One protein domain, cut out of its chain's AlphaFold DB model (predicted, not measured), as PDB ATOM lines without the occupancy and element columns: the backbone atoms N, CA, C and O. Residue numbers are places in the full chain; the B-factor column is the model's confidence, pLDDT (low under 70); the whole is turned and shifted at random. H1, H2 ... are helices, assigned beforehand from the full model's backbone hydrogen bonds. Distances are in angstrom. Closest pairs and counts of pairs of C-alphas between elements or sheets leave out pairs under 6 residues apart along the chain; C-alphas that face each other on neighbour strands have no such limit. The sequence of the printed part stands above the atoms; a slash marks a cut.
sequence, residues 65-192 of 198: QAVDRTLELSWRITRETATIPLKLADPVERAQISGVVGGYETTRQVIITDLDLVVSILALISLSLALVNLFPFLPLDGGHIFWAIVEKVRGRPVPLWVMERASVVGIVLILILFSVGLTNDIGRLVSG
ATOM      1  N   GLN A  65      -2.854  24.534  19.265       92.75
ATOM      2  CA  GLN A  65      -3.830  23.773  18.483       92.75
ATOM      3  C   GLN A  65      -4.333  24.574  17.277       92.75
ATOM      4  O   GLN A  65      -4.535  24.007  16.208       92.75
ATOM      5  N   ALA A  66      -4.510  25.891  17.421       90.75
ATOM      6  CA  ALA A  66      -4.903  26.760  16.317       90.75
ATOM      7  C   ALA A  66      -3.844  26.779  15.200       90.75
ATOM      8  O   ALA A  66      -4.196  26.686  14.021       90.75
ATOM      9  N   VAL A  67      -2.554  26.837  15.555       92.81
ATOM     10  CA  VAL A  67      -1.444  26.727  14.595       92.81
ATOM     11  C   VAL A  67      -1.464  25.366  13.904       92.81
ATOM     12  O   VAL A  67      -1.454  25.320  12.675       92.81
ATOM     13  N   ASP A  68      -1.585  24.275  14.661       94.38
ATOM     14  CA  ASP A  68      -1.617  22.919  14.101       94.38
ATOM     15  C   ASP A  68      -2.796  22.723  13.139       94.38
ATOM     16  O   ASP A  68      -2.612  22.225  12.025       94.38
ATOM     17  N   ARG A  69      -4.008  23.168  13.511       90.62
ATOM     18  CA  ARG A  69      -5.172  23.112  12.607       90.62
ATOM     19  C   ARG A  69      -4.948  23.955  11.358       90.62
ATOM     20  O   ARG A  69      -5.302  23.513  10.268       90.62
ATOM     21  N   THR A  70      -4.353  25.138  11.493       90.88
ATOM     22  CA  THR A  70      -4.071  26.021  10.352       90.88
ATOM     23  C   THR A  70      -3.059  25.389   9.401       90.88
ATOM     24  O   THR A  70      -3.258  25.429   8.187       90.88
ATOM     25  N   LEU A  71      -2.006  24.760   9.926       94.06
ATOM     26  CA  LEU A  71      -1.018  24.034   9.129       94.06
ATOM     27  C   LEU A  71      -1.637  22.819   8.433       94.06
ATOM     28  O   LEU A  71      -1.403  22.627   7.244       94.06
ATOM     29  N   GLU A  72      -2.469  22.039   9.128       94.06
ATOM     30  CA  GLU A  72      -3.165  20.894   8.531       94.06
ATOM     31  C   GLU A  72      -4.091  21.330   7.385       94.06
ATOM     32  O   GLU A  72      -4.077  20.730   6.307       94.06
ATOM     33  N   LEU A  73      -4.874  22.395   7.595       90.31
ATOM     34  CA  LEU A  73      -5.751  22.963   6.570       90.31
ATOM     35  C   LEU A  73      -4.945  23.489   5.384       90.31
ATOM     36  O   LEU A  73      -5.252  23.160   4.239       90.31
ATOM     37  N   SER A  74      -3.882  24.246   5.653       91.94
ATOM     38  CA  SER A  74      -3.011  24.791   4.612       91.94
ATOM     39  C   SER A  74      -2.355  23.677   3.803       91.94
ATOM     40  O   SER A  74      -2.310  23.752   2.578       91.94
ATOM     41  N   TRP A  75      -1.904  22.606   4.461       94.19
ATOM     42  CA  TRP A  75      -1.318  21.439   3.809       94.19
ATOM     43  C   TRP A  75      -2.328  20.693   2.935       94.19
ATOM     44  O   TRP A  75      -2.015  20.312   1.806       94.19
ATOM     45  N   ARG A  76      -3.557  20.514   3.427       92.62
ATOM     46  CA  ARG A  76      -4.645  19.894   2.664       92.62
ATOM     47  C   ARG A  76      -4.964  20.689   1.404       92.62
ATOM     48  O   ARG A  76      -4.944  20.114   0.319       92.62
ATOM     49  N   ILE A  77      -5.160  22.000   1.546       89.38
ATOM     50  CA  ILE A  77      -5.406  22.910   0.421       89.38
ATOM     51  C   ILE A  77      -4.231  22.850  -0.555       89.38
ATOM     52  O   ILE A  77      -4.436  22.643  -1.742       89.38
ATOM     53  N   THR A  78      -2.995  22.916  -0.056       89.94
ATOM     54  CA  THR A  78      -1.777  22.806  -0.876       89.94
ATOM     55  C   THR A  78      -1.757  21.533  -1.717       89.94
ATOM     56  O   THR A  78      -1.485  21.581  -2.917       89.94
ATOM     57  N   ARG A  79      -2.075  20.385  -1.110       90.44
ATOM     58  CA  ARG A  79      -2.125  19.094  -1.804       90.44
ATOM     59  C   ARG A  79      -3.200  19.073  -2.886       90.44
ATOM     60  O   ARG A  79      -2.950  18.556  -3.970       90.44
ATOM     61  N   GLU A  80      -4.376  19.619  -2.604       86.31
ATOM     62  CA  GLU A  80      -5.458  19.724  -3.583       86.31
ATOM     63  C   GLU A  80      -5.071  20.660  -4.736       86.31
ATOM     64  O   GLU A  80      -5.198  20.281  -5.902       86.31
ATOM     65  N   THR A  81      -4.488  21.823  -4.438       85.38
ATOM     66  CA  THR A  81      -3.970  22.777  -5.429       85.38
ATOM     67  C   THR A  81      -2.888  22.152  -6.315       85.38
ATOM     68  O   THR A  81      -2.874  22.380  -7.523       85.38
ATOM     69  N   ALA A  82      -2.024  21.292  -5.769       85.69
ATOM     70  CA  ALA A  82      -1.002  20.592  -6.549       85.69
ATOM     71  C   ALA A  82      -1.585  19.643  -7.617       85.69
ATOM     72  O   ALA A  82      -0.889  19.289  -8.568       85.69
ATOM     73  N   THR A  83      -2.861  19.253  -7.506       84.31
ATOM     74  CA  THR A  83      -3.549  18.427  -8.515       84.31
ATOM     75  C   THR A  83      -4.184  19.233  -9.650       84.31
ATOM     76  O   THR A  83      -4.632  18.641 -10.631       84.31
ATOM     77  N   ILE A  84      -4.191  20.571  -9.576       81.81
ATOM     78  CA  ILE A  84      -4.787  21.447 -10.602       81.81
ATOM     79  C   ILE A  84      -4.275  21.148 -12.021       81.81
ATOM     80  O   ILE A  84      -5.110  21.056 -12.922       81.81
ATOM     81  N   PRO A  85      -2.966  20.926 -12.267       81.12
ATOM     82  CA  PRO A  85      -2.492  20.593 -13.610       81.12
ATOM     83  C   PRO A  85      -3.149  19.334 -14.193       81.12
ATOM     84  O   PRO A  85      -3.392  19.272 -15.394       81.12
ATOM     85  N   LEU A  86      -3.479  18.350 -13.348       83.62
ATOM     86  CA  LEU A  86      -4.170  17.125 -13.761       83.62
ATOM     87  C   LEU A  86      -5.656  17.386 -14.022       83.62
ATOM     88  O   LEU A  86      -6.198  16.912 -15.017       83.62
ATOM     89  N   LYS A  87      -6.301  18.198 -13.178       80.62
ATOM     90  CA  LYS A  87      -7.699  18.615 -13.364       80.62
ATOM     91  C   LYS A  87      -7.909  19.396 -14.661       80.62
ATOM     92  O   LYS A  87      -8.955  19.281 -15.286       80.62
ATOM     93  N   LEU A  88      -6.893  20.132 -15.117       78.44
ATOM     94  CA  LEU A  88      -6.916  20.827 -16.409       78.44
ATOM     95  C   LEU A  88      -6.947  19.881 -17.625       78.44
ATOM     96  O   LEU A  88      -7.227  20.333 -18.736       78.44
ATOM     97  N   ALA A  89      -6.669  18.587 -17.468       81.38
ATOM     98  CA  ALA A  89      -6.819  17.625 -18.558       81.38
ATOM     99  C   ALA A  89      -8.271  17.134 -18.704       81.38
ATOM    100  O   ALA A  89      -8.698  16.815 -19.815       81.38
ATOM    101  N   ASP A  90      -9.036  17.125 -17.612       83.50
ATOM    102  CA  ASP A  90     -10.412  16.636 -17.582       83.50
ATOM    103  C   ASP A  90     -11.398  17.744 -18.024       83.50
ATOM    104  O   ASP A  90     -11.417  18.833 -17.442       83.50
ATOM    105  N   PRO A  91     -12.216  17.532 -19.075       79.25
ATOM    106  CA  PRO A  91     -13.207  18.513 -19.524       79.25
ATOM    107  C   PRO A  91     -14.233  18.915 -18.455       79.25
ATOM    108  O   PRO A  91     -14.652  20.071 -18.437       79.25
ATOM    109  N   VAL A  92     -14.627  17.988 -17.578       80.31
ATOM    110  CA  VAL A  92     -15.646  18.205 -16.543       80.31
ATOM    111  C   VAL A  92     -15.080  19.071 -15.423       80.31
ATOM    112  O   VAL A  92     -15.685  20.078 -15.058       80.31
ATOM    113  N   GLU A  93     -13.889  18.739 -14.925       82.31
ATOM    114  CA  GLU A  93     -13.210  19.529 -13.887       82.31
ATOM    115  C   GLU A  93     -12.826  20.921 -14.408       82.31
ATOM    116  O   GLU A  93     -13.011  21.921 -13.712       82.31
ATOM    117  N   ARG A  94     -12.363  21.025 -15.663       79.94
ATOM    118  CA  ARG A  94     -12.057  22.319 -16.291       79.94
ATOM    119  C   ARG A  94     -13.237  23.279 -16.323       79.94
ATOM    120  O   ARG A  94     -13.025  24.479 -16.171       79.94
ATOM    121  N   ALA A  95     -14.456  22.785 -16.529       79.19
ATOM    122  CA  ALA A  95     -15.653  23.625 -16.558       79.19
ATOM    123  C   ALA A  95     -15.998  24.214 -15.175       79.19
ATOM    124  O   ALA A  95     -16.686  25.236 -15.080       79.19
ATOM    125  N   GLN A  96     -15.506  23.602 -14.092       75.75
ATOM    126  CA  GLN A  96     -15.692  24.092 -12.723       75.75
ATOM    127  C   GLN A  96     -14.681  25.166 -12.312       75.75
ATOM    128  O   GLN A  96     -14.869  25.820 -11.288       75.75
ATOM    129  N   ILE A  97     -13.633  25.392 -13.106       78.69
ATOM    130  CA  ILE A  97     -12.648  26.436 -12.828       78.69
ATOM    131  C   ILE A  97     -13.258  27.791 -13.185       78.69
ATOM    132  O   ILE A  97     -13.448  28.111 -14.362       78.69
ATOM    133  N   SER A  98     -13.557  28.582 -12.157       76.75
ATOM    134  CA  SER A  98     -13.922  29.990 -12.301       76.75
ATOM    135  C   SER A  98     -12.684  30.869 -12.431       76.75
ATOM    136  O   SER A  98     -11.655  30.632 -11.796       76.75
ATOM    137  N   GLY A  99     -12.800  31.891 -13.270       80.44
ATOM    138  CA  GLY A  99     -11.788  32.916 -13.451       80.44
ATOM    139  C   GLY A  99     -11.918  34.056 -12.438       80.44
ATOM    140  O   GLY A  99     -12.477  33.930 -11.344       80.44
ATOM    141  N   VAL A 100     -11.372  35.212 -12.822       79.81
ATOM    142  CA  VAL A 100     -11.322  36.421 -11.985       79.81
ATOM    143  C   VAL A 100     -12.723  36.937 -11.644       79.81
ATOM    144  O   VAL A 100     -12.937  37.447 -10.544       79.81
ATOM    145  N   VAL A 101     -13.691  36.786 -12.554       81.06
ATOM    146  CA  VAL A 101     -15.047  37.310 -12.354       81.06
ATOM    147  C   VAL A 101     -15.787  36.475 -11.312       81.06
ATOM    148  O   VAL A 101     -16.398  37.038 -10.403       81.06
ATOM    149  N   GLY A 102     -15.671  35.145 -11.377       77.12
ATOM    150  CA  GLY A 102     -16.262  34.262 -10.369       77.12
ATOM    151  C   GLY A 102     -15.644  34.432  -8.980       77.12
ATOM    152  O   GLY A 102     -16.364  34.459  -7.977       77.12
ATOM    153  N   GLY A 103     -14.322  34.633  -8.909       78.62
ATOM    154  CA  GLY A 103     -13.630  34.938  -7.652       78.62
ATOM    155  C   GLY A 103     -14.090  36.259  -7.021       78.62
ATOM    156  O   GLY A 103     -14.322  36.324  -5.809       78.62
ATOM    157  N   TYR A 104     -14.285  37.298  -7.841       81.81
ATOM    158  CA  TYR A 104     -14.826  38.582  -7.388       81.81
ATOM    159  C   TYR A 104     -16.246  38.440  -6.834       81.81
ATOM    160  O   TYR A 104     -16.515  38.912  -5.729       81.81
ATOM    161  N   GLU A 105     -17.140  37.764  -7.560       77.75
ATOM    162  CA  GLU A 105     -18.529  37.594  -7.125       77.75
ATOM    163  C   GLU A 105     -18.610  36.803  -5.812       77.75
ATOM    164  O   GLU A 105     -19.310  37.214  -4.885       77.75
ATOM    165  N   THR A 106     -17.811  35.739  -5.681       75.31
ATOM    166  CA  THR A 106     -17.727  34.945  -4.446       75.31
ATOM    167  C   THR A 106     -17.278  35.797  -3.259       75.31
ATOM    168  O   THR A 106     -17.884  35.772  -2.190       75.31
ATOM    169  N   THR A 107     -16.238  36.610  -3.456       79.44
ATOM    170  CA  THR A 107     -15.693  37.476  -2.402       79.44
ATOM    171  C   THR A 107     -16.690  38.567  -2.000       79.44
ATOM    172  O   THR A 107     -16.875  38.842  -0.811       79.44
ATOM    173  N   ARG A 108     -17.378  39.173  -2.977       78.62
ATOM    174  CA  ARG A 108     -18.354  40.247  -2.753       78.62
ATOM    175  C   ARG A 108     -19.514  39.806  -1.859       78.62
ATOM    176  O   ARG A 108     -19.953  40.594  -1.023       78.62
ATOM    177  N   GLN A 109     -20.002  38.578  -2.019       71.75
ATOM    178  CA  GLN A 109     -21.125  38.060  -1.231       71.75
ATOM    179  C   GLN A 109     -20.769  37.800   0.238       71.75
ATOM    180  O   GLN A 109     -21.621  37.916   1.119       71.75
ATOM    181  N   VAL A 110     -19.503  37.506   0.529       72.62
ATOM    182  CA  VAL A 110     -19.058  37.203   1.894       72.62
ATOM    183  C   VAL A 110     -18.815  38.462   2.725       72.62
ATOM    184  O   VAL A 110     -19.189  38.502   3.898       72.62
ATOM    185  N   ILE A 111     -18.268  39.520   2.113       70.44
ATOM    186  CA  ILE A 111     -17.937  40.785   2.801       70.44
ATOM    187  C   ILE A 111     -19.156  41.424   3.488       70.44
ATOM    188  O   ILE A 111     -19.012  42.139   4.476       70.44
ATOM    189  N   ILE A 112     -20.362  41.149   3.000       66.25
ATOM    190  CA  ILE A 112     -21.607  41.749   3.493       66.25
ATOM    191  C   ILE A 112     -22.274  40.983   4.649       66.25
ATOM    192  O   ILE A 112     -23.268  41.480   5.176       66.25
ATOM    193  N   THR A 113     -21.753  39.818   5.067       64.50
ATOM    194  CA  THR A 113     -22.496  38.909   5.967       64.50
ATOM    195  C   THR A 113     -21.731  38.463   7.219       64.50
ATOM    196  O   THR A 113     -22.356  38.339   8.272       64.50
ATOM    197  N   ASP A 114     -20.411  38.230   7.152       75.25
ATOM    198  CA  ASP A 114     -19.647  37.661   8.280       75.25
ATOM    199  C   ASP A 114     -18.152  38.045   8.239       75.25
ATOM    200  O   ASP A 114     -17.450  37.739   7.274       75.25
ATOM    201  N   LEU A 115     -17.646  38.695   9.296       78.50
ATOM    202  CA  LEU A 115     -16.235  39.098   9.403       78.50
ATOM    203  C   LEU A 115     -15.275  37.902   9.477       78.50
ATOM    204  O   LEU A 115     -14.160  37.987   8.960       78.50
ATOM    205  N   ASP A 116     -15.691  36.780  10.066       78.25
ATOM    206  CA  ASP A 116     -14.829  35.600  10.197       78.25
ATOM    207  C   ASP A 116     -14.621  34.927   8.832       78.25
ATOM    208  O   ASP A 116     -13.521  34.468   8.494       78.25
ATOM    209  N   LEU A 117     -15.664  34.933   7.995       78.81
ATOM    210  CA  LEU A 117     -15.571  34.462   6.617       78.81
ATOM    211  C   LEU A 117     -14.685  35.379   5.764       78.81
ATOM    212  O   LEU A 117     -13.965  34.879   4.903       78.81
ATOM    213  N   VAL A 118     -14.662  36.692   6.026       84.00
ATOM    214  CA  VAL A 118     -13.740  37.619   5.345       84.00
ATOM    215  C   VAL A 118     -12.287  37.254   5.636       84.00
ATOM    216  O   VAL A 118     -11.499  37.118   4.701       84.00
ATOM    217  N   VAL A 119     -11.929  37.042   6.907       86.69
ATOM    218  CA  VAL A 119     -10.563  36.628   7.280       86.69
ATOM    219  C   VAL A 119     -10.208  35.286   6.639       86.69
ATOM    220  O   VAL A 119      -9.108  35.126   6.115       86.69
ATOM    221  N   SER A 120     -11.152  34.345   6.616       84.06
ATOM    222  CA  SER A 120     -10.951  33.024   6.010       84.06
ATOM    223  C   SER A 120     -10.728  33.100   4.495       84.06
ATOM    224  O   SER A 120      -9.835  32.437   3.972       84.06
ATOM    225  N   ILE A 121     -11.488  33.939   3.782       85.19
ATOM    226  CA  ILE A 121     -11.294  34.164   2.343       85.19
ATOM    227  C   ILE A 121      -9.966  34.860   2.075       85.19
ATOM    228  O   ILE A 121      -9.252  34.456   1.162       85.19
ATOM    229  N   LEU A 122      -9.604  35.869   2.869       88.88
ATOM    230  CA  LEU A 122      -8.304  36.526   2.741       88.88
ATOM    231  C   LEU A 122      -7.166  35.520   2.924       88.88
ATOM    232  O   LEU A 122      -6.272  35.465   2.084       88.88
ATOM    233  N   ALA A 123      -7.238  34.675   3.955       89.75
ATOM    234  CA  ALA A 123      -6.263  33.613   4.183       89.75
ATOM    235  C   ALA A 123      -6.196  32.629   3.003       89.75
ATOM    236  O   ALA A 123      -5.104  32.276   2.557       89.75
ATOM    237  N   LEU A 124      -7.349  32.229   2.454       87.62
ATOM    238  CA  LEU A 124      -7.423  31.345   1.290       87.62
ATOM    239  C   LEU A 124      -6.812  31.985   0.036       87.62
ATOM    240  O   LEU A 124      -6.051  31.326  -0.671       87.62
ATOM    241  N   ILE A 125      -7.103  33.261  -0.238       88.50
ATOM    242  CA  ILE A 125      -6.529  34.004  -1.369       88.50
ATOM    243  C   ILE A 125      -5.013  34.130  -1.198       88.50
ATOM    244  O   ILE A 125      -4.275  33.864  -2.145       88.50
ATOM    245  N   SER A 126      -4.538  34.489  -0.002       92.31
ATOM    246  CA  SER A 126      -3.106  34.588   0.296       92.31
ATOM    247  C   SER A 126      -2.389  33.253   0.098       92.31
ATOM    248  O   SER A 126      -1.341  33.220  -0.547       92.31
ATOM    249  N   LEU A 127      -2.961  32.153   0.596       92.12
ATOM    250  CA  LEU A 127      -2.408  30.815   0.400       92.12
ATOM    251  C   LEU A 127      -2.409  30.426  -1.083       92.12
ATOM    252  O   LEU A 127      -1.396  29.957  -1.589       92.12
ATOM    253  N   SER A 128      -3.511  30.662  -1.796       88.81
ATOM    254  CA  SER A 128      -3.619  30.369  -3.229       88.81
ATOM    255  C   SER A 128      -2.568  31.126  -4.046       88.81
ATOM    256  O   SER A 128      -1.863  30.517  -4.848       88.81
ATOM    257  N   LEU A 129      -2.383  32.427  -3.790       88.62
ATOM    258  CA  LEU A 129      -1.363  33.234  -4.464       88.62
ATOM    259  C   LEU A 129       0.052  32.730  -4.156       88.62
ATOM    260  O   LEU A 129       0.864  32.617  -5.070       88.62
ATOM    261  N   ALA A 130       0.334  32.376  -2.898       90.94
ATOM    262  CA  ALA A 130       1.618  31.797  -2.512       90.94
ATOM    263  C   ALA A 130       1.892  30.469  -3.239       90.94
ATOM    264  O   ALA A 130       2.996  30.252  -3.734       90.94
ATOM    265  N   LEU A 131       0.885  29.598  -3.345       90.06
ATOM    266  CA  LEU A 131       1.000  28.305  -4.020       90.06
ATOM    267  C   LEU A 131       1.184  28.442  -5.528       90.06
ATOM    268  O   LEU A 131       2.060  27.789  -6.092       90.06
ATOM    269  N   VAL A 132       0.389  29.299  -6.171       86.25
ATOM    270  CA  VAL A 132       0.527  29.581  -7.603       86.25
ATOM    271  C   VAL A 132       1.905  30.168  -7.877       86.25
ATOM    272  O   VAL A 132       2.598  29.665  -8.756       86.25
ATOM    273  N   ASN A 133       2.354  31.146  -7.083       90.00
ATOM    274  CA  ASN A 133       3.679  31.745  -7.241       90.00
ATOM    275  C   ASN A 133       4.821  30.752  -7.020       90.00
ATOM    276  O   ASN A 133       5.912  31.002  -7.513       90.00
ATOM    277  N   LEU A 134       4.598  29.631  -6.331       90.06
ATOM    278  CA  LEU A 134       5.600  28.580  -6.154       90.06
ATOM    279  C   LEU A 134       5.697  27.629  -7.359       90.06
ATOM    280  O   LEU A 134       6.598  26.789  -7.407       90.06
ATOM    281  N   PHE A 135       4.804  27.735  -8.348       88.62
ATOM    282  CA  PHE A 135       4.883  26.886  -9.528       88.62
ATOM    283  C   PHE A 135       6.184  27.106 -10.324       88.62
ATOM    284  O   PHE A 135       6.666  28.234 -10.451       88.62
ATOM    285  N   PRO A 136       6.767  26.030 -10.892       84.81
ATOM    286  CA  PRO A 136       8.108  26.053 -11.475       84.81
ATOM    287  C   PRO A 136       8.112  26.584 -12.919       84.81
ATOM    288  O   PRO A 136       8.619  25.932 -13.831       84.81
ATOM    289  N   PHE A 137       7.534  27.760 -13.158       86.12
ATOM    290  CA  PHE A 137       7.570  28.431 -14.459       86.12
ATOM    291  C   PHE A 137       7.714  29.947 -14.304       86.12
ATOM    292  O   PHE A 137       7.189  30.542 -13.368       86.12
ATOM    293  N   LEU A 138       8.436  30.588 -15.225       86.06
ATOM    294  CA  LEU A 138       8.537  32.050 -15.254       86.06
ATOM    295  C   LEU A 138       7.236  32.661 -15.795       86.06
ATOM    296  O   LEU A 138       6.553  32.015 -16.585       86.06
ATOM    297  N   PRO A 139       6.883  33.899 -15.421       86.75
ATOM    298  CA  PRO A 139       7.642  34.855 -14.609       86.75
ATOM    299  C   PRO A 139       7.417  34.712 -13.093       86.75
ATOM    300  O   PRO A 139       7.755  35.625 -12.351       86.75
ATOM    301  N   LEU A 140       6.813  33.614 -12.628       88.50
ATOM    302  CA  LEU A 140       6.523  33.426 -11.207       88.50
ATOM    303  C   LEU A 140       7.804  33.199 -10.391       88.50
ATOM    304  O   LEU A 140       8.798  32.664 -10.896       88.50
ATOM    305  N   ASP A 141       7.750  33.549  -9.105       91.06
ATOM    306  CA  ASP A 141       8.876  33.430  -8.167       91.06
ATOM    307  C   ASP A 141       9.423  31.992  -8.088       91.06
ATOM    308  O   ASP A 141      10.634  31.763  -8.056       91.06
ATOM    309  N   GLY A 142       8.540  30.996  -8.145       90.12
ATOM    310  CA  GLY A 142       8.858  29.570  -8.178       90.12
ATOM    311  C   GLY A 142       9.652  29.160  -9.413       90.12
ATOM    312  O   GLY A 142      10.498  28.270  -9.330       90.12
ATOM    313  N   GLY A 143       9.469  29.854 -10.539       91.25
ATOM    314  CA  GLY A 143      10.307  29.709 -11.723       91.25
ATOM    315  C   GLY A 143      11.752  30.116 -11.443       91.25
ATOM    316  O   GLY A 143      12.676  29.372 -11.766       91.25
ATOM    317  N   HIS A 144      11.964  31.253 -10.779       90.75
ATOM    318  CA  HIS A 144      13.304  31.697 -10.385       90.75
ATOM    319  C   HIS A 144      13.959  30.732  -9.389       90.75
ATOM    320  O   HIS A 144      15.124  30.371  -9.566       90.75
ATOM    321  N   ILE A 145      13.204  30.252  -8.395       93.44
ATOM    322  CA  ILE A 145      13.670  29.230  -7.443       93.44
ATOM    323  C   ILE A 145      14.071  27.949  -8.185       93.44
ATOM    324  O   ILE A 145      15.147  27.401  -7.941       93.44
ATOM    325  N   PHE A 146      13.240  27.490  -9.124       93.81
ATOM    326  CA  PHE A 146      13.515  26.310  -9.937       93.81
ATOM    327  C   PHE A 146      14.828  26.454 -10.715       93.81
ATOM    328  O   PHE A 146      15.687  25.572 -10.637       93.81
ATOM    329  N   TRP A 147      15.041  27.574 -11.411       92.56
ATOM    330  CA  TRP A 147      16.285  27.785 -12.154       92.56
ATOM    331  C   TRP A 147      17.505  27.932 -11.250       92.56
ATOM    332  O   TRP A 147      18.549  27.384 -11.587       92.56
ATOM    333  N   ALA A 148      17.377  28.567 -10.084       92.25
ATOM    334  CA  ALA A 148      18.464  28.640  -9.109       92.25
ATOM    335  C   ALA A 148      18.877  27.243  -8.604       92.25
ATOM    336  O   ALA A 148      20.067  26.948  -8.466       92.25
ATOM    337  N   ILE A 149      17.910  26.345  -8.380       94.44
ATOM    338  CA  ILE A 149      18.183  24.938  -8.042       94.44
ATOM    339  C   ILE A 149      18.894  24.238  -9.207       94.44
ATOM    340  O   ILE A 149      19.897  23.555  -8.991       94.44
ATOM    341  N   VAL A 150      18.423  24.431 -10.442       94.00
ATOM    342  CA  VAL A 150      19.053  23.864 -11.644       94.00
ATOM    343  C   VAL A 150      20.493  24.353 -11.799       94.00
ATOM    344  O   VAL A 150      21.384  23.547 -12.053       94.00
ATOM    345  N   GLU A 151      20.756  25.645 -11.611       95.25
ATOM    346  CA  GLU A 151      22.103  26.221 -11.652       95.25
ATOM    347  C   GLU A 151      23.010  25.635 -10.575       95.25
ATOM    348  O   GLU A 151      24.146  25.263 -10.877       95.25
ATOM    349  N   LYS A 152      22.497  25.480  -9.347       95.06
ATOM    350  CA  LYS A 152      23.227  24.867  -8.232       95.06
ATOM    351  C   LYS A 152      23.617  23.419  -8.529       95.06
ATOM    352  O   LYS A 152      24.748  23.034  -8.253       95.06
ATOM    353  N   VAL A 153      22.713  22.628  -9.111       95.94
ATOM    354  CA  VAL A 153      22.992  21.233  -9.503       95.94
ATOM    355  C   VAL A 153      23.954  21.172 -10.695       95.94
ATOM    356  O   VAL A 153      24.818  20.302 -10.752       95.94
ATOM    357  N   ARG A 154      23.829  22.099 -11.652       94.19
ATOM    358  CA  ARG A 154      24.641  22.126 -12.877       94.19
ATOM    359  C   ARG A 154      26.030  22.740 -12.680       94.19
ATOM    360  O   ARG A 154      26.884  22.567 -13.546       94.19
ATOM    361  N   GLY A 155      26.232  23.504 -11.606       93.44
ATOM    362  CA  GLY A 155      27.475  24.217 -11.295       93.44
ATOM    363  C   GLY A 155      27.827  25.352 -12.267       93.44
ATOM    364  O   GLY A 155      28.936  25.875 -12.216       93.44
ATOM    365  N   ARG A 156      26.918  25.727 -13.178       92.12
ATOM    366  CA  ARG A 156      27.132  26.785 -14.180       92.12
ATOM    367  C   ARG A 156      25.834  27.541 -14.474       92.12
ATOM    368  O   ARG A 156      24.790  26.881 -14.580       92.12
ATOM    369  N   PRO A 157      25.906  28.866 -14.703       92.00
ATOM    370  CA  PRO A 157      24.729  29.705 -14.911       92.00
ATOM    371  C   PRO A 157      23.935  29.256 -16.136       92.00
ATOM    372  O   PRO A 157      24.506  28.798 -17.136       92.00
ATOM    373  N   VAL A 158      22.610  29.341 -16.054       90.94
ATOM    374  CA  VAL A 158      21.685  29.093 -17.158       90.94
ATOM    375  C   VAL A 158      21.754  30.289 -18.100       90.94
ATOM    376  O   VAL A 158      21.662  31.432 -17.661       90.94
ATOM    377  N   PRO A 159      21.968  30.067 -19.406       93.25
ATOM    378  CA  PRO A 159      22.093  31.184 -20.323       93.25
ATOM    379  C   PRO A 159      20.762  31.940 -20.430       93.25
ATOM    380  O   PRO A 159      19.696  31.326 -20.483       93.25
ATOM    381  N   LEU A 160      20.841  33.271 -20.506       90.81
ATOM    382  CA  LEU A 160      19.685  34.173 -20.466       90.81
ATOM    383  C   LEU A 160      18.603  33.822 -21.498       90.81
ATOM    384  O   LEU A 160      17.426  33.779 -21.157       90.81
ATOM    385  N   TRP A 161      18.999  33.453 -22.718       92.38
ATOM    386  CA  TRP A 161      18.065  33.071 -23.784       92.38
ATOM    387  C   TRP A 161      17.187  31.855 -23.433       92.38
ATOM    388  O   TRP A 161      16.090  31.713 -23.970       92.38
ATOM    389  N   VAL A 162      17.646  30.957 -22.546       91.44
ATOM    390  CA  VAL A 162      16.828  29.832 -22.054       91.44
ATOM    391  C   VAL A 162      15.772  30.344 -21.084       91.44
ATOM    392  O   VAL A 162      14.612  29.957 -21.205       91.44
ATOM    393  N   MET A 163      16.154  31.231 -20.160       90.25
ATOM    394  CA  MET A 163      15.219  31.837 -19.212       90.25
ATOM    395  C   MET A 163      14.175  32.690 -19.936       90.25
ATOM    396  O   MET A 163      12.995  32.551 -19.649       90.25
ATOM    397  N   GLU A 164      14.572  33.482 -20.934       92.00
ATOM    398  CA  GLU A 164      13.647  34.267 -21.765       92.00
ATOM    399  C   GLU A 164      12.624  33.380 -22.482       92.00
ATOM    400  O   GLU A 164      11.425  33.649 -22.433       92.00
ATOM    401  N   ARG A 165      13.070  32.281 -23.107       93.06
ATOM    402  CA  ARG A 165      12.155  31.330 -23.759       93.06
ATOM    403  C   ARG A 165      11.222  30.661 -22.756       93.06
ATOM    404  O   ARG A 165      10.037  30.517 -23.046       93.06
ATOM    405  N   ALA A 166      11.730  30.287 -21.583       90.75
ATOM    406  CA  ALA A 166      10.916  29.728 -20.509       90.75
ATOM    407  C   ALA A 166       9.870  30.735 -19.996       90.75
ATOM    408  O   ALA A 166       8.722  30.347 -19.787       90.75
ATOM    409  N   SER A 167      10.223  32.021 -19.872       91.94
ATOM    410  CA  SER A 167       9.285  33.103 -19.542       91.94
ATOM    411  C   SER A 167       8.188  33.242 -20.577       91.94
ATOM    412  O   SER A 167       7.019  33.305 -20.216       91.94
ATOM    413  N   VAL A 168       8.540  33.262 -21.865       94.38
ATOM    414  CA  VAL A 168       7.546  33.366 -22.940       94.38
ATOM    415  C   VAL A 168       6.578  32.184 -22.888       94.38
ATOM    416  O   VAL A 168       5.369  32.390 -22.946       94.38
ATOM    417  N   VAL A 169       7.086  30.959 -22.712       92.62
ATOM    418  CA  VAL A 169       6.240  29.761 -22.573       92.62
ATOM    419  C   VAL A 169       5.305  29.880 -21.368       92.62
ATOM    420  O   VAL A 169       4.112  29.612 -21.498       92.62
ATOM    421  N   GLY A 170       5.812  30.308 -20.212       90.75
ATOM    422  CA  GLY A 170       4.991  30.456 -19.014       90.75
ATOM    423  C   GLY A 170       3.945  31.569 -19.130       90.75
ATOM    424  O   GLY A 170       2.796  31.354 -18.752       90.75
ATOM    425  N   ILE A 171       4.272  32.709 -19.748       92.19
ATOM    426  CA  ILE A 171       3.296  33.771 -20.048       92.19
ATOM    427  C   ILE A 171       2.191  33.238 -20.964       92.19
ATOM    428  O   ILE A 171       1.012  33.442 -20.681       92.19
ATOM    429  N   VAL A 172       2.547  32.528 -22.039       93.75
ATOM    430  CA  VAL A 172       1.561  31.929 -22.953       93.75
ATOM    431  C   VAL A 172       0.657  30.941 -22.210       93.75
ATOM    432  O   VAL A 172      -0.557  30.971 -22.399       93.75
ATOM    433  N   LEU A 173       1.214  30.115 -21.321       88.75
ATOM    434  CA  LEU A 173       0.438  29.180 -20.504       88.75
ATOM    435  C   LEU A 173      -0.558  29.906 -19.583       88.75
ATOM    436  O   LEU A 173      -1.725  29.517 -19.520       88.75
ATOM    437  N   ILE A 174      -0.124  30.978 -18.909       88.00
ATOM    438  CA  ILE A 174      -0.992  31.811 -18.061       88.00
ATOM    439  C   ILE A 174      -2.117  32.432 -18.895       88.00
ATOM    440  O   ILE A 174      -3.271  32.408 -18.472       88.00
ATOM    441  N   LEU A 175      -1.810  32.958 -20.084       90.50
ATOM    442  CA  LEU A 175      -2.810  33.552 -20.974       90.50
ATOM    443  C   LEU A 175      -3.852  32.527 -21.437       90.50
ATOM    444  O   LEU A 175      -5.040  32.843 -21.471       90.50
ATOM    445  N   ILE A 176      -3.434  31.296 -21.742       89.19
ATOM    446  CA  ILE A 176      -4.353  30.202 -22.081       89.19
ATOM    447  C   ILE A 176      -5.267  29.894 -20.893       89.19
ATOM    448  O   ILE A 176      -6.484  29.838 -21.058       89.19
ATOM    449  N   LEU A 177      -4.703  29.740 -19.692       84.88
ATOM    450  CA  LEU A 177      -5.480  29.461 -18.483       84.88
ATOM    451  C   LEU A 177      -6.485  30.582 -18.186       84.88
ATOM    452  O   LEU A 177      -7.654  30.311 -17.913       84.88
ATOM    453  N   PHE A 178      -6.046  31.837 -18.293       87.00
ATOM    454  CA  PHE A 178      -6.903  33.005 -18.137       87.00
ATOM    455  C   PHE A 178      -8.041  33.006 -19.161       87.00
ATOM    456  O   PHE A 178      -9.191  33.227 -18.790       87.00
ATOM    457  N   SER A 179      -7.747  32.706 -20.431       89.38
ATOM    458  CA  SER A 179      -8.769  32.630 -21.477       89.38
ATOM    459  C   SER A 179      -9.804  31.546 -21.187       89.38
ATOM    460  O   SER A 179     -10.991  31.794 -21.370       89.38
ATOM    461  N   VAL A 180      -9.382  30.367 -20.716       86.88
ATOM    462  CA  VAL A 180     -10.303  29.281 -20.341       86.88
ATOM    463  C   VAL A 180     -11.220  29.726 -19.201       86.88
ATOM    464  O   VAL A 180     -12.439  29.624 -19.322       86.88
ATOM    465  N   GLY A 181     -10.649  30.275 -18.124       84.56
ATOM    466  CA  GLY A 181     -11.428  30.762 -16.983       84.56
ATOM    467  C   GLY A 181     -12.404  31.875 -17.373       84.56
ATOM    468  O   GLY A 181     -13.558  31.862 -16.955       84.56
ATOM    469  N   LEU A 182     -11.980  32.799 -18.239       87.75
ATOM    470  CA  LEU A 182     -12.834  33.874 -18.737       87.75
ATOM    471  C   LEU A 182     -13.997  33.342 -19.586       87.75
ATOM    472  O   LEU A 182     -15.124  33.805 -19.429       87.75
ATOM    473  N   THR A 183     -13.758  32.369 -20.470       86.69
ATOM    474  CA  THR A 183     -14.833  31.748 -21.260       86.69
ATOM    475  C   THR A 183     -15.842  31.030 -20.363       86.69
ATOM    476  O   THR A 183     -17.045  31.172 -20.585       86.69
ATOM    477  N   ASN A 184     -15.381  30.335 -19.320       86.06
ATOM    478  CA  ASN A 184     -16.259  29.715 -18.325       86.06
ATOM    479  C   ASN A 184     -17.104  30.764 -17.584       86.06
ATOM    480  O   ASN A 184     -18.321  30.608 -17.466       86.06
ATOM    481  N   ASP A 185     -16.476  31.845 -17.115       85.69
ATOM    482  CA  ASP A 185     -17.150  32.934 -16.403       85.69
ATOM    483  C   ASP A 185     -18.220  33.606 -17.284       85.69
ATOM    484  O   ASP A 185     -19.354  33.806 -16.847       85.69
ATOM    485  N   ILE A 186     -17.897  33.899 -18.550       86.38
ATOM    486  CA  ILE A 186     -18.853  34.454 -19.522       86.38
ATOM    487  C   ILE A 186     -20.002  33.471 -19.768       86.38
ATOM    488  O   ILE A 186     -21.162  33.882 -19.769       86.38
ATOM    489  N   GLY A 187     -19.704  32.180 -19.939       84.12
ATOM    490  CA  GLY A 187     -20.716  31.143 -20.135       84.12
ATOM    491  C   GLY A 187     -21.734  31.096 -18.992       84.12
ATOM    492  O   GLY A 187     -22.939  31.064 -19.241       84.12
ATOM    493  N   ARG A 188     -21.268  31.185 -17.742       82.12
ATOM    494  CA  ARG A 188     -22.116  31.226 -16.534       82.12
ATOM    495  C   ARG A 188     -22.986  32.481 -16.451       82.12
ATOM    496  O   ARG A 188     -24.142  32.416 -16.032       82.12
ATOM    497  N   LEU A 189     -22.451  33.629 -16.866       83.50
ATOM    498  CA  LEU A 189     -23.193  34.892 -16.885       83.50
ATOM    499  C   LEU A 189     -24.269  34.917 -17.977       83.50
ATOM    500  O   LEU A 189     -25.393  35.340 -17.718       83.50
ATOM    501  N   VAL A 190     -23.941  34.450 -19.184       83.75
ATOM    502  CA  VAL A 190     -24.849  34.474 -20.342       83.75
ATOM    503  C   VAL A 190     -25.955  33.421 -20.225       83.75
ATOM    504  O   VAL A 190     -27.099  33.698 -20.578       83.75
ATOM    505  N   SER A 191     -25.650  32.233 -19.693       78.06
ATOM    506  CA  SER A 191     -26.649  31.183 -19.422       78.06
ATOM    507  C   SER A 191     -27.626  31.550 -18.296       78.06
ATOM    508  O   SER A 191     -28.697  30.953 -18.178       78.06
ATOM    509  N   GLY A 192     -27.286  32.550 -17.477       68.69
ATOM    510  CA  GLY A 192     -28.082  32.957 -16.321       68.69
ATOM    511  C   GLY A 192     -28.020  31.975 -15.148       68.69
ATOM    512  O   GLY A 192     -28.808  32.124 -14.216       68.69
TER     513      GLY A 192
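AT A GLANCE: This is residues 65 to 192 of the 198 residues of the protein "Site-2 protease family protein" of Thermoleophilaceae bacterium (UniProt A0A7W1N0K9). The helices make a flat, open frame: long H7 forms one side, H5 and H6 follow each other along the opposite side, H4 joins the two sides at one end, and the link of residues 155 to 159 joins them at the other. H1 is set across H5, and its residues 65 to 73 stick out from the frame, while short H2 and H3 lead back past H7 to H4. The printed part has 128 residues, with seven named helices in the order H1 to H7 and no named strand; its class is all helix. It is loose, with a radius of gyration of the C-alphas of 17.9 A, and spans 55 by 44 by 24 A.

HOW THE PARTS SIT: H1, residues 65 to 81, touches H5, residues 115 to 133, with residues 74 to 81 alone; the closest C-alphas, of Thr 78 and Leu 131, are 6.9 A apart, at a steep tilt of 50 degrees, the same way. H2, residues 84 to 87, and H1 meet only through their link. H3, residues 91 to 96, is close to but not clearly touching H7, residues 160 to 191: the closest C-alphas, of Ala 95 and Asn 184, are 6.4 A apart. H4, residues 100 to 111, touches H7 at a steep tilt of 63 degrees, with the C-alphas of Gly 102 and Asp 185 closest at 6.2 A. H4 and H5 form a helical hairpin at 26 degrees, the closest C-alphas being those of Ile 111 and Val 118, 5.8 A apart. H6, residues 141 to 154, and H7 are near each other, with 6 pairs of C-alphas within 10 A. H5 and H7 are apart. The helix packing is mostly crossed, only just: 1 of 3 touching pairs has a shallow tilt. Each O i to N i+4 pair is within hydrogen-bond range in H1, H5, H6 and H7, against 1 of 2 in H3 and 7 of 8 in H4; H2 is too short for such a pair.

IN THESE COORDINATES: H1 begins at C-alpha 65, (-3.830, 23.773, 18.483), and is 23.9 A long. H2 measures 4.9 A, H3 9.1 A, H4 16.8 A, H5 27.0 A and H6 20.0 A. H7 runs 46.4 A from C-alpha 160, (19.685, 34.173, -20.466), to C-alpha 191, (-26.649, 31.183, -19.422).

THE WHOLE: The two C-alphas farthest apart, of Gly 155 and Gly 192, are 56.5 A apart. The printed part has no cut. No link is long; H5 to H6 is short and the others are tight. Residues 112, 113 and 192 have pLDDT under 70.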